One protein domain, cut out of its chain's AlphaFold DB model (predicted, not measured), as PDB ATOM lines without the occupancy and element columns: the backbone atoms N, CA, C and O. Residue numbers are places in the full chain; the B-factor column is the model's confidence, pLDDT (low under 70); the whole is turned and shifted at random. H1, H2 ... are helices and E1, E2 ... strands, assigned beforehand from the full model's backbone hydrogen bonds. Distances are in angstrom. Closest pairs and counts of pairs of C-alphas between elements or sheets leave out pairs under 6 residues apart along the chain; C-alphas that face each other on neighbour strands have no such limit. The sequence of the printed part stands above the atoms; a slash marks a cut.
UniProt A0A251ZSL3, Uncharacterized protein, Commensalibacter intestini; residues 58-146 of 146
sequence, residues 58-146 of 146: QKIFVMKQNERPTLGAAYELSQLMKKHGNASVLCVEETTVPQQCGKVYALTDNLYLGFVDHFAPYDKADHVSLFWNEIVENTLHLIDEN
ATOM      1  N   GLN A  58     100.591 219.798  51.283       84.25
ATOM      2  CA  GLN A  58     100.106 219.027  50.135       84.25
ATOM      3  C   GLN A  58     100.848 219.367  48.836       84.25
ATOM      4  O   GLN A  58     100.619 218.735  47.803       84.25
ATOM      5  N   LYS A  59     101.735 220.372  48.843       90.31
ATOM      6  CA  LYS A  59     102.510 220.735  47.657       90.31
ATOM      7  C   LYS A  59     103.791 219.935  47.538       90.31
ATOM      8  O   LYS A  59     104.599 219.864  48.459       90.31
ATOM      9  N   ILE A  60     104.011 219.450  46.320       92.69
ATOM     10  CA  ILE A  60     105.257 218.833  45.885       92.69
ATOM     11  C   ILE A  60     105.982 219.814  44.961       92.69
ATOM     12  O   ILE A  60     105.461 220.221  43.920       92.69
ATOM     13  N   PHE A  61     107.199 220.192  45.335       93.94
ATOM     14  CA  PHE A  61     108.114 220.952  44.497       93.94
ATOM     15  C   PHE A  61     109.003 219.986  43.721       93.94
ATOM     16  O   PHE A  61     109.810 219.266  44.302       93.94
ATOM     17  N   VAL A  62     108.857 219.975  42.399       93.75
ATOM     18  CA  VAL A  62     109.629 219.088  41.523       93.75
ATOM     19  C   VAL A  62     110.937 219.758  41.116       93.75
ATOM     20  O   VAL A  62     110.934 220.867  40.576       93.75
ATOM     21  N   MET A  63     112.055 219.067  41.328       92.62
ATOM     22  CA  MET A  63     113.383 219.483  40.889       92.62
ATOM     23  C   MET A  63     113.944 218.480  39.881       92.62
ATOM     24  O   MET A  63     114.132 217.311  40.202       92.62
ATOM     25  N   LYS A  64     114.267 218.965  38.678       90.06
ATOM     26  CA  LYS A  64     114.976 218.208  37.637       90.06
ATOM     27  C   LYS A  64     116.112 219.035  37.036       90.06
ATOM     28  O   LYS A  64     115.996 220.259  36.947       90.06
ATOM     29  N   GLN A  65     117.163 218.383  36.550       81.44
ATOM     30  CA  GLN A  65     118.199 218.993  35.707       81.44
ATOM     31  C   GLN A  65     118.618 218.018  34.610       81.44
ATOM     32  O   GLN A  65     118.576 216.812  34.810       81.44
ATOM     33  N   ASN A  66     119.041 218.552  33.464       71.50
ATOM     34  CA  ASN A  66     119.396 217.736  32.304       71.50
ATOM     35  C   ASN A  66     120.870 217.265  32.311       71.50
ATOM     36  O   ASN A  66     121.208 216.384  31.535       71.50
ATOM     37  N   GLU A  67     121.766 217.854  33.124       68.00
ATOM     38  CA  GLU A  67     123.224 217.668  32.939       68.00
ATOM     39  C   GLU A  67     124.060 217.391  34.215       68.00
ATOM     40  O   GLU A  67     125.243 217.074  34.085       68.00
ATOM     41  N   ARG A  68     123.531 217.512  35.451       61.47
ATOM     42  CA  ARG A  68     124.319 217.392  36.709       61.47
ATOM     43  C   ARG A  68     123.507 216.882  37.914       61.47
ATOM     44  O   ARG A  68     122.284 216.999  37.882       61.47
ATOM     45  N   PRO A  69     124.168 216.334  38.967       59.22
ATOM     46  CA  PRO A  69     123.482 215.652  40.065       59.22
ATOM     47  C   PRO A  69     122.587 216.603  40.861       59.22
ATOM     48  O   PRO A  69     123.044 217.549  41.507       59.22
ATOM     49  N   THR A  70     121.298 216.306  40.806       77.56
ATOM     50  CA  THR A  70     120.184 217.054  41.390       77.56
ATOM     51  C   THR A  70     120.050 216.812  42.885       77.56
ATOM     52  O   THR A  70     119.586 217.700  43.600       77.56
ATOM     53  N   LEU A  71     120.484 215.650  43.379       88.62
ATOM     54  CA  LEU A  71     120.156 215.223  44.733       88.62
ATOM     55  C   LEU A  71     120.784 216.089  45.837       88.62
ATOM     56  O   LEU A  71     120.100 216.435  46.796       88.62
ATOM     57  N   GLY A  72     122.055 216.484  45.705       90.31
ATOM     58  CA  GLY A  72     122.715 217.333  46.708       90.31
ATOM     59  C   GLY A  72     122.036 218.700  46.852       90.31
ATOM     60  O   GLY A  72     121.722 219.133  47.956       90.31
ATOM     61  N   ALA A  73     121.717 219.335  45.723       89.81
ATOM     62  CA  ALA A  73     121.006 220.609  45.709       89.81
ATOM     63  C   ALA A  73     119.538 220.467  46.153       89.81
ATOM     64  O   ALA A  73     119.023 221.339  46.849       89.81
ATOM     65  N   ALA A  74     118.871 219.360  45.809       93.25
ATOM     66  CA  ALA A  74     117.524 219.057  46.290       93.25
ATOM     67  C   ALA A  74     117.499 218.849  47.809       93.25
ATOM     68  O   ALA A  74     116.567 219.300  48.473       93.25
ATOM     69  N   TYR A  75     118.541 218.232  48.370       94.25
ATOM     70  CA  TYR A  75     118.716 218.102  49.812       94.25
ATOM     71  C   TYR A  75     118.925 219.459  50.486       94.25
ATOM     72  O   TYR A  75     118.214 219.789  51.433       94.25
ATOM     73  N   GLU A  76     119.839 220.291  49.985       92.88
ATOM     74  CA  GLU A  76     120.034 221.646  50.520       92.88
ATOM     75  C   GLU A  76     118.739 222.468  50.466       92.88
ATOM     76  O   GLU A  76     118.370 223.126  51.445       92.88
ATOM     77  N   LEU A  77     118.010 222.383  49.350       91.25
ATOM     78  CA  LEU A  77     116.718 223.034  49.180       91.25
ATOM     79  C   LEU A  77     115.686 222.509  50.185       91.25
ATOM     80  O   LEU A  77     115.032 223.320  50.839       91.25
ATOM     81  N   SER A  78     115.564 221.190  50.364       93.62
ATOM     82  CA  SER A  78     114.592 220.604  51.297       93.62
ATOM     83  C   SER A  78     114.862 221.026  52.744       93.62
ATOM     84  O   SER A  78     113.922 221.340  53.480       93.62
ATOM     85  N   GLN A  79     116.135 221.133  53.144       93.88
ATOM     86  CA  GLN A  79     116.518 221.619  54.474       93.88
ATOM     87  C   GLN A  79     116.262 223.120  54.653       93.88
ATOM     88  O   GLN A  79     115.903 223.570  55.745       93.88
ATOM     89  N   LEU A  80     116.445 223.924  53.604       91.62
ATOM     90  CA  LEU A  80     116.129 225.354  53.642       91.62
ATOM     91  C   LEU A  80     114.623 225.597  53.703       91.62
ATOM     92  O   LEU A  80     114.177 226.425  54.500       91.62
ATOM     93  N   MET A  81     113.848 224.863  52.906       90.81
ATOM     94  CA  MET A  81     112.390 224.964  52.879       90.81
ATOM     95  C   MET A  81     111.795 224.682  54.254       90.81
ATOM     96  O   MET A  81     111.004 225.498  54.722       90.81
ATOM     97  N   LYS A  82     112.288 223.652  54.959       90.12
ATOM     98  CA  LYS A  82     111.889 223.299  56.334       90.12
ATOM     99  C   LYS A  82     111.895 224.450  57.334       90.12
ATOM    100  O   LYS A  82     111.118 224.444  58.283       90.12
ATOM    101  N   LYS A  83     112.744 225.460  57.132       88.94
ATOM    102  CA  LYS A  83     112.798 226.657  57.991       88.94
ATOM    103  C   LYS A  83     111.576 227.569  57.825       88.94
ATOM    104  O   LYS A  83     111.344 228.433  58.666       88.94
ATOM    105  N   HIS A  84     110.825 227.409  56.739       85.94
ATOM    106  CA  HIS A  84     109.703 228.257  56.338       85.94
ATOM    107  C   HIS A  84     108.376 227.492  56.181       85.94
ATOM    108  O   HIS A  84     107.318 228.116  56.280       85.94
ATOM    109  N   GLY A  85     108.432 226.178  55.962       86.62
ATOM    110  CA  GLY A  85     107.310 225.238  55.889       86.62
ATOM    111  C   GLY A  85     107.804 223.848  55.460       86.62
ATOM    112  O   GLY A  85     108.937 223.721  55.009       86.62
ATOM    113  N   ASN A  86     107.009 222.790  55.624       85.81
ATOM    114  CA  ASN A  86     107.465 221.414  55.347       85.81
ATOM    115  C   ASN A  86     106.883 220.833  54.051       85.81
ATOM    116  O   ASN A  86     106.587 219.645  53.997       85.81
ATOM    117  N   ALA A  87     106.680 221.658  53.021       92.12
ATOM    118  CA  ALA A  87     106.305 221.144  51.708       92.12
ATOM    119  C   ALA A  87     107.369 220.173  51.165       92.12
ATOM    120  O   ALA A  87     108.574 220.345  51.395       92.12
ATOM    121  N   SER A  88     106.911 219.177  50.414       94.44
ATOM    122  CA  SER A  88     107.748 218.098  49.900       94.44
ATOM    123  C   SER A  88     108.561 218.534  48.688       94.44
ATOM    124  O   SER A  88     108.085 219.281  47.830       94.44
ATOM    125  N   VAL A  89     109.784 218.022  48.576       95.25
ATOM    126  CA  VAL A  89     110.634 218.151  47.388       95.25
ATOM    127  C   VAL A  89     110.740 216.789  46.712       95.25
ATOM    128  O   VAL A  89     111.183 215.826  47.331       95.25
ATOM    129  N   LEU A  90     110.371 216.715  45.434       96.12
ATOM    130  CA  LEU A  90     110.590 215.546  44.585       96.12
ATOM    131  C   LEU A  90     111.750 215.835  43.633       96.12
ATOM    132  O   LEU A  90     111.622 216.605  42.679       96.12
ATOM    133  N   CYS A  91     112.890 215.217  43.902       95.62
ATOM    134  CA  CYS A  91     114.026 215.185  42.999       95.62
ATOM    135  C   CYS A  91     113.776 214.115  41.934       95.62
ATOM    136  O   CYS A  91     113.478 212.977  42.285       95.62
ATOM    137  N   VAL A  92     113.874 214.465  40.653       95.19
ATOM    138  CA  VAL A  92     113.648 213.518  39.553       95.19
ATOM    139  C   VAL A  92     114.915 213.368  38.730       95.19
ATOM    140  O   VAL A  92     115.502 214.368  38.308       95.19
ATOM    141  N   GLU A  93     115.303 212.120  38.488       93.44
ATOM    142  CA  GLU A  93     116.452 211.742  37.665       93.44
ATOM    143  C   GLU A  93     116.018 210.850  36.494       93.44
ATOM    144  O   GLU A  93     115.041 210.100  36.577       93.44
ATOM    145  N   GLU A  94     116.754 210.929  35.386       92.94
ATOM    146  CA  GLU A  94     116.635 209.942  34.313       92.94
ATOM    147  C   GLU A  94     117.335 208.643  34.714       92.94
ATOM    148  O   GLU A  94     118.396 208.653  35.342       92.94
ATOM    149  N   THR A  95     116.780 207.509  34.301       92.38
ATOM    150  CA  THR A  95     117.402 206.203  34.488       92.38
ATOM    151  C   THR A  95     117.300 205.358  33.229       92.38
ATOM    152  O   THR A  95     116.285 205.331  32.541       92.38
ATOM    153  N   THR A  96     118.362 204.607  32.949       93.38
ATOM    154  CA  THR A  96     118.382 203.601  31.879       93.38
ATOM    155  C   THR A  96     117.993 202.211  32.380       93.38
ATOM    156  O   THR A  96     117.936 201.272  31.588       93.38
ATOM    157  N   VAL A  97     117.729 202.054  33.685       96.25
ATOM    158  CA  VAL A  97     117.332 200.787  34.309       96.25
ATOM    159  C   VAL A  97     115.801 200.698  34.304       96.25
ATOM    160  O   VAL A  97     115.166 201.368  35.118       96.25
ATOM    161  N   PRO A  98     115.171 199.853  33.463       94.62
ATOM    162  CA  PRO A  98     113.714 199.870  33.293       94.62
ATOM    163  C   PRO A  98     112.926 199.599  34.579       94.62
ATOM    164  O   PRO A  98     111.826 200.103  34.751       94.62
ATOM    165  N   GLN A  99     113.489 198.824  35.511       95.94
ATOM    166  CA  GLN A  99     112.855 198.505  36.794       95.94
ATOM    167  C   GLN A  99     112.915 199.655  37.809       95.94
ATOM    168  O   GLN A  99     112.399 199.494  38.916       95.94
ATOM    169  N   GLN A 100     113.616 200.745  37.493       96.12
ATOM    170  CA  GLN A 100     113.678 201.951  38.319       96.12
ATOM    171  C   GLN A 100     112.669 203.005  37.868       96.12
ATOM    172  O   GLN A 100     112.189 203.758  38.707       96.12
ATOM    173  N   CYS A 101     112.305 203.038  36.586       96.75
ATOM    174  CA  CYS A 101     111.312 203.974  36.068       96.75
ATOM    175  C   CYS A 101     109.995 203.875  36.851       96.75
ATOM    176  O   CYS A 101     109.534 202.772  37.144       96.75
ATOM    177  N   GLY A 102     109.424 205.022  37.223       97.19
ATOM    178  CA  GLY A 102     108.195 205.103  38.016       97.19
ATOM    179  C   GLY A 102     108.404 204.974  39.528       97.19
ATOM    180  O   GLY A 102     107.536 205.371  40.307       97.19
ATOM    181  N   LYS A 103     109.565 204.487  39.989       97.81
ATOM    182  CA  LYS A 103     109.833 204.336  41.424       97.81
ATOM    183  C   LYS A 103     110.157 205.658  42.090       97.81
ATOM    184  O   LYS A 103     110.803 206.524  41.501       97.81
ATOM    185  N   VAL A 104     109.761 205.744  43.358       97.88
ATOM    186  CA  VAL A 104     110.069 206.850  44.262       97.88
ATOM    187  C   VAL A 104     110.613 206.295  45.572       97.88
ATOM    188  O   VAL A 104     110.100 205.313  46.105       97.88
ATOM    189  N   TYR A 105     111.650 206.939  46.094       96.62
ATOM    190  CA  TYR A 105     112.268 206.622  47.372       96.62
ATOM    191  C   TYR A 105     112.162 207.826  48.303       96.62
ATOM    192  O   TYR A 105     112.605 208.919  47.949       96.62
ATOM    193  N   ALA A 106     111.614 207.629  49.501       96.62
ATOM    194  CA  ALA A 106     111.691 208.625  50.564       96.62
ATOM    195  C   ALA A 106     113.119 208.655  51.126       96.62
ATOM    196  O   ALA A 106     113.644 207.634  51.573       96.62
ATOM    197  N   LEU A 107     113.760 209.821  51.073       95.75
ATOM    198  CA  LEU A 107     115.111 210.029  51.603       95.75
ATOM    199  C   LEU A 107     115.073 210.734  52.960       95.75
ATOM    200  O   LEU A 107     115.881 210.444  53.840       95.75
ATOM    201  N   THR A 108     114.119 211.648  53.119       93.81
ATOM    202  CA  THR A 108     113.714 212.249  54.392       93.81
ATOM    203  C   THR A 108     112.186 212.345  54.425       93.81
ATOM    204  O   THR A 108     111.512 211.977  53.467       93.81
ATOM    205  N   ASP A 109     111.637 212.894  55.501       91.69
ATOM    206  CA  ASP A 109     110.218 213.240  55.660       91.69
ATOM    207  C   ASP A 109     109.707 214.320  54.684       91.69
ATOM    208  O   ASP A 109     108.509 214.561  54.619       91.69
ATOM    209  N   ASN A 110     110.591 215.008  53.952       94.12
ATOM    210  CA  ASN A 110     110.208 216.047  52.988       94.12
ATOM    211  C   ASN A 110     111.047 216.038  51.698       94.12
ATOM    212  O   ASN A 110     111.022 217.008  50.936       94.12
ATOM    213  N   LEU A 111     111.814 214.972  51.459       95.69
ATOM    214  CA  LEU A 111     112.627 214.795  50.260       95.69
ATOM    215  C   LEU A 111     112.442 213.391  49.700       95.69
ATOM    216  O   LEU A 111     112.708 212.394  50.375       95.69
ATOM    217  N   TYR A 112     112.091 213.345  48.423       96.62
ATOM    218  CA  TYR A 112     111.831 212.134  47.665       96.62
ATOM    219  C   TYR A 112     112.700 212.113  46.407       96.62
ATOM    220  O   TYR A 112     112.979 213.164  45.824       96.62
ATOM    221  N   LEU A 113     113.121 210.924  45.984       96.50
ATOM    222  CA  LEU A 113     113.873 210.693  44.752       96.50
ATOM    223  C   LEU A 113     113.067 209.786  43.827       96.50
ATOM    224  O   LEU A 113     112.832 208.628  44.166       96.50
ATOM    225  N   GLY A 114     112.649 210.320  42.684       96.31
ATOM    226  CA  GLY A 114     111.901 209.614  41.653       96.31
ATOM    227  C   GLY A 114     112.704 209.424  40.370       96.31
ATOM    228  O   GLY A 114     113.615 210.202  40.077       96.31
ATOM    229  N   PHE A 115     112.334 208.417  39.582       95.81
ATOM    230  CA  PHE A 115     113.019 208.104  38.329       95.81
ATOM    231  C   PHE A 115     112.071 208.034  37.134       95.81
ATOM    232  O   PHE A 115     111.019 207.394  37.187       95.81
ATOM    233  N   VAL A 116     112.488 208.634  36.024       95.88
ATOM    234  CA  VAL A 116     111.830 208.523  34.714       95.88
ATOM    235  C   VAL A 116     112.807 207.948  33.692       95.88
ATOM    236  O   VAL A 116     114.017 207.998  33.882       95.88
ATOM    237  N   ASP A 117     112.301 207.396  32.597       95.25
ATOM    238  CA  ASP A 117     113.141 206.857  31.520       95.25
ATOM    239  C   ASP A 117     113.814 207.954  30.676       95.25
ATOM    240  O   ASP A 117     114.894 207.734  30.133       95.25
ATOM    241  N   HIS A 118     113.194 209.133  30.572       93.25
ATOM    242  CA  HIS A 118     113.752 210.303  29.897       93.25
ATOM    243  C   HIS A 118     113.038 211.605  30.294       93.25
ATOM    244  O   HIS A 118     111.870 211.630  30.695       93.25
ATOM    245  N   PHE A 119     113.718 212.723  30.101       92.62
ATOM    246  CA  PHE A 119     113.138 214.048  30.005       92.62
ATOM    247  C   PHE A 119     112.878 214.393  28.542       92.62
ATOM    248  O   PHE A 119     113.608 213.991  27.635       92.62
ATOM    249  N   ALA A 120     111.826 215.180  28.315       90.44
ATOM    250  CA  ALA A 120     111.519 215.662  26.980       90.44
ATOM    251  C   ALA A 120     112.687 216.515  26.448       90.44
ATOM    252  O   ALA A 120     113.119 217.452  27.138       90.44
ATOM    253  N   PRO A 121     113.210 216.221  25.245       87.75
ATOM    254  CA  PRO A 121     114.261 217.026  24.647       87.75
ATOM    255  C   PRO A 121     113.696 218.386  24.213       87.75
ATOM    256  O   PRO A 121     112.504 218.534  23.943       87.75
ATOM    257  N   TYR A 122     114.558 219.403  24.143       83.75
ATOM    258  CA  TYR A 122     114.137 220.782  23.863       83.75
ATOM    259  C   TYR A 122     113.409 220.953  22.521       83.75
ATOM    260  O   TYR A 122     112.567 221.839  22.394       83.75
ATOM    261  N   ASP A 123     113.727 220.123  21.529       89.94
ATOM    262  CA  ASP A 123     113.133 220.139  20.192       89.94
ATOM    263  C   ASP A 123     111.830 219.325  20.087       89.94
ATOM    264  O   ASP A 123     111.130 219.439  19.080       89.94
ATOM    265  N   LYS A 124     111.485 218.527  21.109       89.25
ATOM    266  CA  LYS A 124     110.264 217.699  21.170       89.25
ATOM    267  C   LYS A 124     109.680 217.698  22.579       89.25
ATOM    268  O   LYS A 124     109.685 216.688  23.280       89.25
ATOM    269  N   ALA A 125     109.187 218.861  22.998       85.62
ATOM    270  CA  ALA A 125     108.625 219.062  24.334       85.62
ATOM    271  C   ALA A 125     107.389 218.184  24.633       85.62
ATOM    272  O   ALA A 125     107.031 218.016  25.795       85.62
ATOM    273  N   ASP A 126     106.742 217.636  23.605       89.44
ATOM    274  CA  ASP A 126     105.613 216.705  23.682       89.44
ATOM    275  C   ASP A 126     106.031 215.245  23.916       89.44
ATOM    276  O   ASP A 126     105.207 214.425  24.324       89.44
ATOM    277  N   HIS A 127     107.308 214.911  23.721       92.56
ATOM    278  CA  HIS A 127     107.850 213.582  23.985       92.56
ATOM    279  C   HIS A 127     108.209 213.440  25.471       92.56
ATOM    280  O   HIS A 127     109.377 213.387  25.853       92.56
ATOM    281  N   VAL A 128     107.178 213.477  26.316       92.50
ATOM    282  CA  VAL A 128     107.288 213.344  27.772       92.50
ATOM    283  C   VAL A 128     107.247 211.877  28.197       92.50
ATOM    284  O   VAL A 128     106.475 211.081  27.663       92.50
ATOM    285  N   SER A 129     108.026 211.531  29.223       94.56
ATOM    286  CA  SER A 129     107.937 210.222  29.868       94.56
ATOM    287  C   SER A 129     106.542 209.964  30.436       94.56
ATOM    288  O   SER A 129     105.982 210.793  31.156       94.56
ATOM    289  N   LEU A 130     105.997 208.775  30.184       95.19
ATOM    290  CA  LEU A 130     104.729 208.354  30.785       95.19
ATOM    291  C   LEU A 130     104.865 208.051  32.287       95.19
ATOM    292  O   LEU A 130     103.865 208.059  33.003       95.19
ATOM    293  N   PHE A 131     106.094 207.858  32.781       97.38
ATOM    294  CA  PHE A 131     106.371 207.592  34.194       97.38
ATOM    295  C   PHE A 131     106.172 208.816  35.096       97.38
ATOM    296  O   PHE A 131     106.135 208.656  36.313       97.38
ATOM    297  N   TRP A 132     105.986 210.023  34.538       95.75
ATOM    298  CA  TRP A 132     105.664 211.225  35.320       95.75
ATOM    299  C   TRP A 132     104.414 211.057  36.189       95.75
ATOM    300  O   TRP A 132     104.406 211.518  37.328       95.75
ATOM    301  N   ASN A 133     103.383 210.374  35.682       95.06
ATOM    302  CA  ASN A 133     102.170 210.113  36.461       95.06
ATOM    303  C   ASN A 133     102.471 209.183  37.642       95.06
ATOM    304  O   ASN A 133     102.119 209.491  38.776       95.06
ATOM    305  N   GLU A 134     103.202 208.098  37.380       97.00
ATOM    306  CA  GLU A 134     103.540 207.091  38.385       97.00
ATOM    307  C   GLU A 134     104.404 207.676  39.512       97.00
ATOM    308  O   GLU A 134     104.116 207.450  40.685       97.00
ATOM    309  N   ILE A 135     105.412 208.503  39.196       96.88
ATOM    310  CA  ILE A 135     106.234 209.127  40.246       96.88
ATOM    311  C   ILE A 135     105.443 210.137  41.083       96.88
ATOM    312  O   ILE A 135     105.713 210.274  42.274       96.88
ATOM    313  N   VAL A 136     104.459 210.838  40.513       94.44
ATOM    314  CA  VAL A 136     103.619 211.767  41.285       94.44
ATOM    315  C   VAL A 136     102.688 210.991  42.213       94.44
ATOM    316  O   VAL A 136     102.635 211.301  43.402       94.44
ATOM    317  N   GLU A 137     102.014 209.958  41.706       95.38
ATOM    318  CA  GLU A 137     101.123 209.099  42.497       95.38
ATOM    319  C   GLU A 137     101.875 208.397  43.636       95.38
ATOM    320  O   GLU A 137     101.456 208.469  44.791       95.38
ATOM    321  N   ASN A 138     103.036 207.808  43.342       96.62
ATOM    322  CA  ASN A 138     103.870 207.151  44.347       96.62
ATOM    323  C   ASN A 138     104.409 208.140  45.390       96.62
ATOM    324  O   ASN A 138     104.511 207.800  46.567       96.62
ATOM    325  N   THR A 139     104.726 209.377  44.989       95.75
ATOM    326  CA  THR A 139     105.137 210.418  45.944       95.75
ATOM    327  C   THR A 139     103.988 210.800  46.871       95.75
ATOM    328  O   THR A 139     104.202 210.909  48.074       95.75
ATOM    329  N   LEU A 140     102.774 210.978  46.340       94.06
ATOM    330  CA  LEU A 140     101.591 211.290  47.148       94.06
ATOM    331  C   LEU A 140     101.297 210.179  48.160       94.06
ATOM    332  O   LEU A 140     101.101 210.474  49.334       94.06
ATOM    333  N   HIS A 141     101.368 208.914  47.739       94.25
ATOM    334  CA  HIS A 141     101.190 207.775  48.640       94.25
ATOM    335  C   HIS A 141     102.193 207.791  49.801       94.25
ATOM    336  O   HIS A 141     101.814 207.622  50.953       94.25
ATOM    337  N   LEU A 142     103.474 208.038  49.511       93.50
ATOM    338  CA  LEU A 142     104.508 208.122  50.545       93.50
ATOM    339  C   LEU A 142     104.326 209.333  51.468       93.50
ATOM    340  O   LEU A 142     104.753 209.281  52.617       93.50
ATOM    341  N   ILE A 143     103.749 210.436  50.986       91.31
ATOM    342  CA  ILE A 143     103.433 211.597  51.828       91.31
ATOM    343  C   ILE A 143     102.292 211.255  52.792       91.31
ATOM    344  O   ILE A 143     102.403 211.579  53.967       91.31
ATOM    345  N   ASP A 144     101.246 210.569  52.324       87.44
ATOM    346  CA  ASP A 144     100.084 210.201  53.148       87.44
ATOM    347  C   ASP A 144     100.405 209.146  54.231       87.44
ATOM    348  O   ASP A 144      99.682 209.034  55.222       87.44
ATOM    349  N   GLU A 145     101.474 208.363  54.056       81.75
ATOM    350  CA  GLU A 145     101.938 207.363  55.032       81.75
ATOM    351  C   GLU A 145     102.796 207.937  56.177       81.75
ATOM    352  O   GLU A 145     103.010 207.234  57.171       81.75
ATOM    353  N   ASN A 146     103.303 209.171  56.048       64.94
ATOM    354  CA  ASN A 146     104.176 209.836  57.032       64.94
ATOM    355  C   ASN A 146     103.410 210.783  57.968       64.94
ATOM    356  O   ASN A 146     103.801 210.854  59.158       64.94
TER     357      ASN A 146
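This is residues 58 to 146 of the 146 residues of an uncharacterized protein of Commensalibacter intestini (UniProt A0A251ZSL3). A twisted four-stranded sheet stands between two helices, H1 covering one face and H2 the other, both running along the strands, which gives three layers. E2 and E4 make the middle of the sheet, and the long link of residues 117 to 130 loops out beyond one end of it. The printed part has 89 residues, with two named helices and four named strands in the order E1 H1 E2 E3 E4 H2; the sheet runs E1 E2 E4 E3 and is mixed, and the class is mixed, helices and strands. The whole is compact, with a radius of gyration of the C-alphas of 13.0 A, and only just elongated, spanning 38 by 25 by 21 A.

In the sheet, E2, residues 88 to 94, is an inner strand and the parallel neighbour of E1, residues 60 to 63, at 36 degrees; N 61 and O 88 are within hydrogen-bond range at 2.8 A. E2 is also parallel to E4, residues 111 to 116, at 29 degrees, with N 91 and O 112 at 2.8 A. E4 forms a hairpin with E3, residues 104 to 108, antiparallel at 160 degrees, with N 105 and O 113 at 2.8 A. E1 and E3 are the edge strands and are apart. The sheet is only just strongly twisted, its C-alphas lying up to 4.1 A off the best plane. H1, residues 70 to 81, is on the sheet at a height of 8.2 A, over E2 and E4, and runs along the strands, at 7 degrees to E2 on the local plane; its closest C-alphas to E2 are those of Ser 78 and Val 89, 6.1 A apart. E1, H1 and E2 make a strand-helix-strand unit, two parallel neighbour strands with a helix between, whose crossover is right-handed. H2, residues 131 to 144, is on the opposite face at a height of 8.3 A, over E4, along the strands at 15 degrees to E4 on the local plane; the closest C-alphas of the two are those of Val 116 and Phe 131, 5.6 A apart. H1 and H2 are apart. In both helices every O i to N i+4 pair is within hydrogen-bond range.

E2 is 19.7 A long from first to last C-alpha, E4 16.8 A, E3 12.0 A and E1 9.6 A. E1 begins at C-alpha 60 (105.257, 218.833, 45.885). H1 is 16.0 A long. H2 is 20.1 A long and ends at C-alpha 144 (100.084, 210.201, 53.148).

The two C-alphas farthest apart are those of Asp 123 and Asn 146, at 39.3 A. The printed part has no cut and ends at residue 146, the chain's last. The link E3 to E4 is tight, and E4 to H2 is long, with 14 residues. The mean pLDDT of the printed part is 91.1; residues 67 to 69 and 146 are under 70.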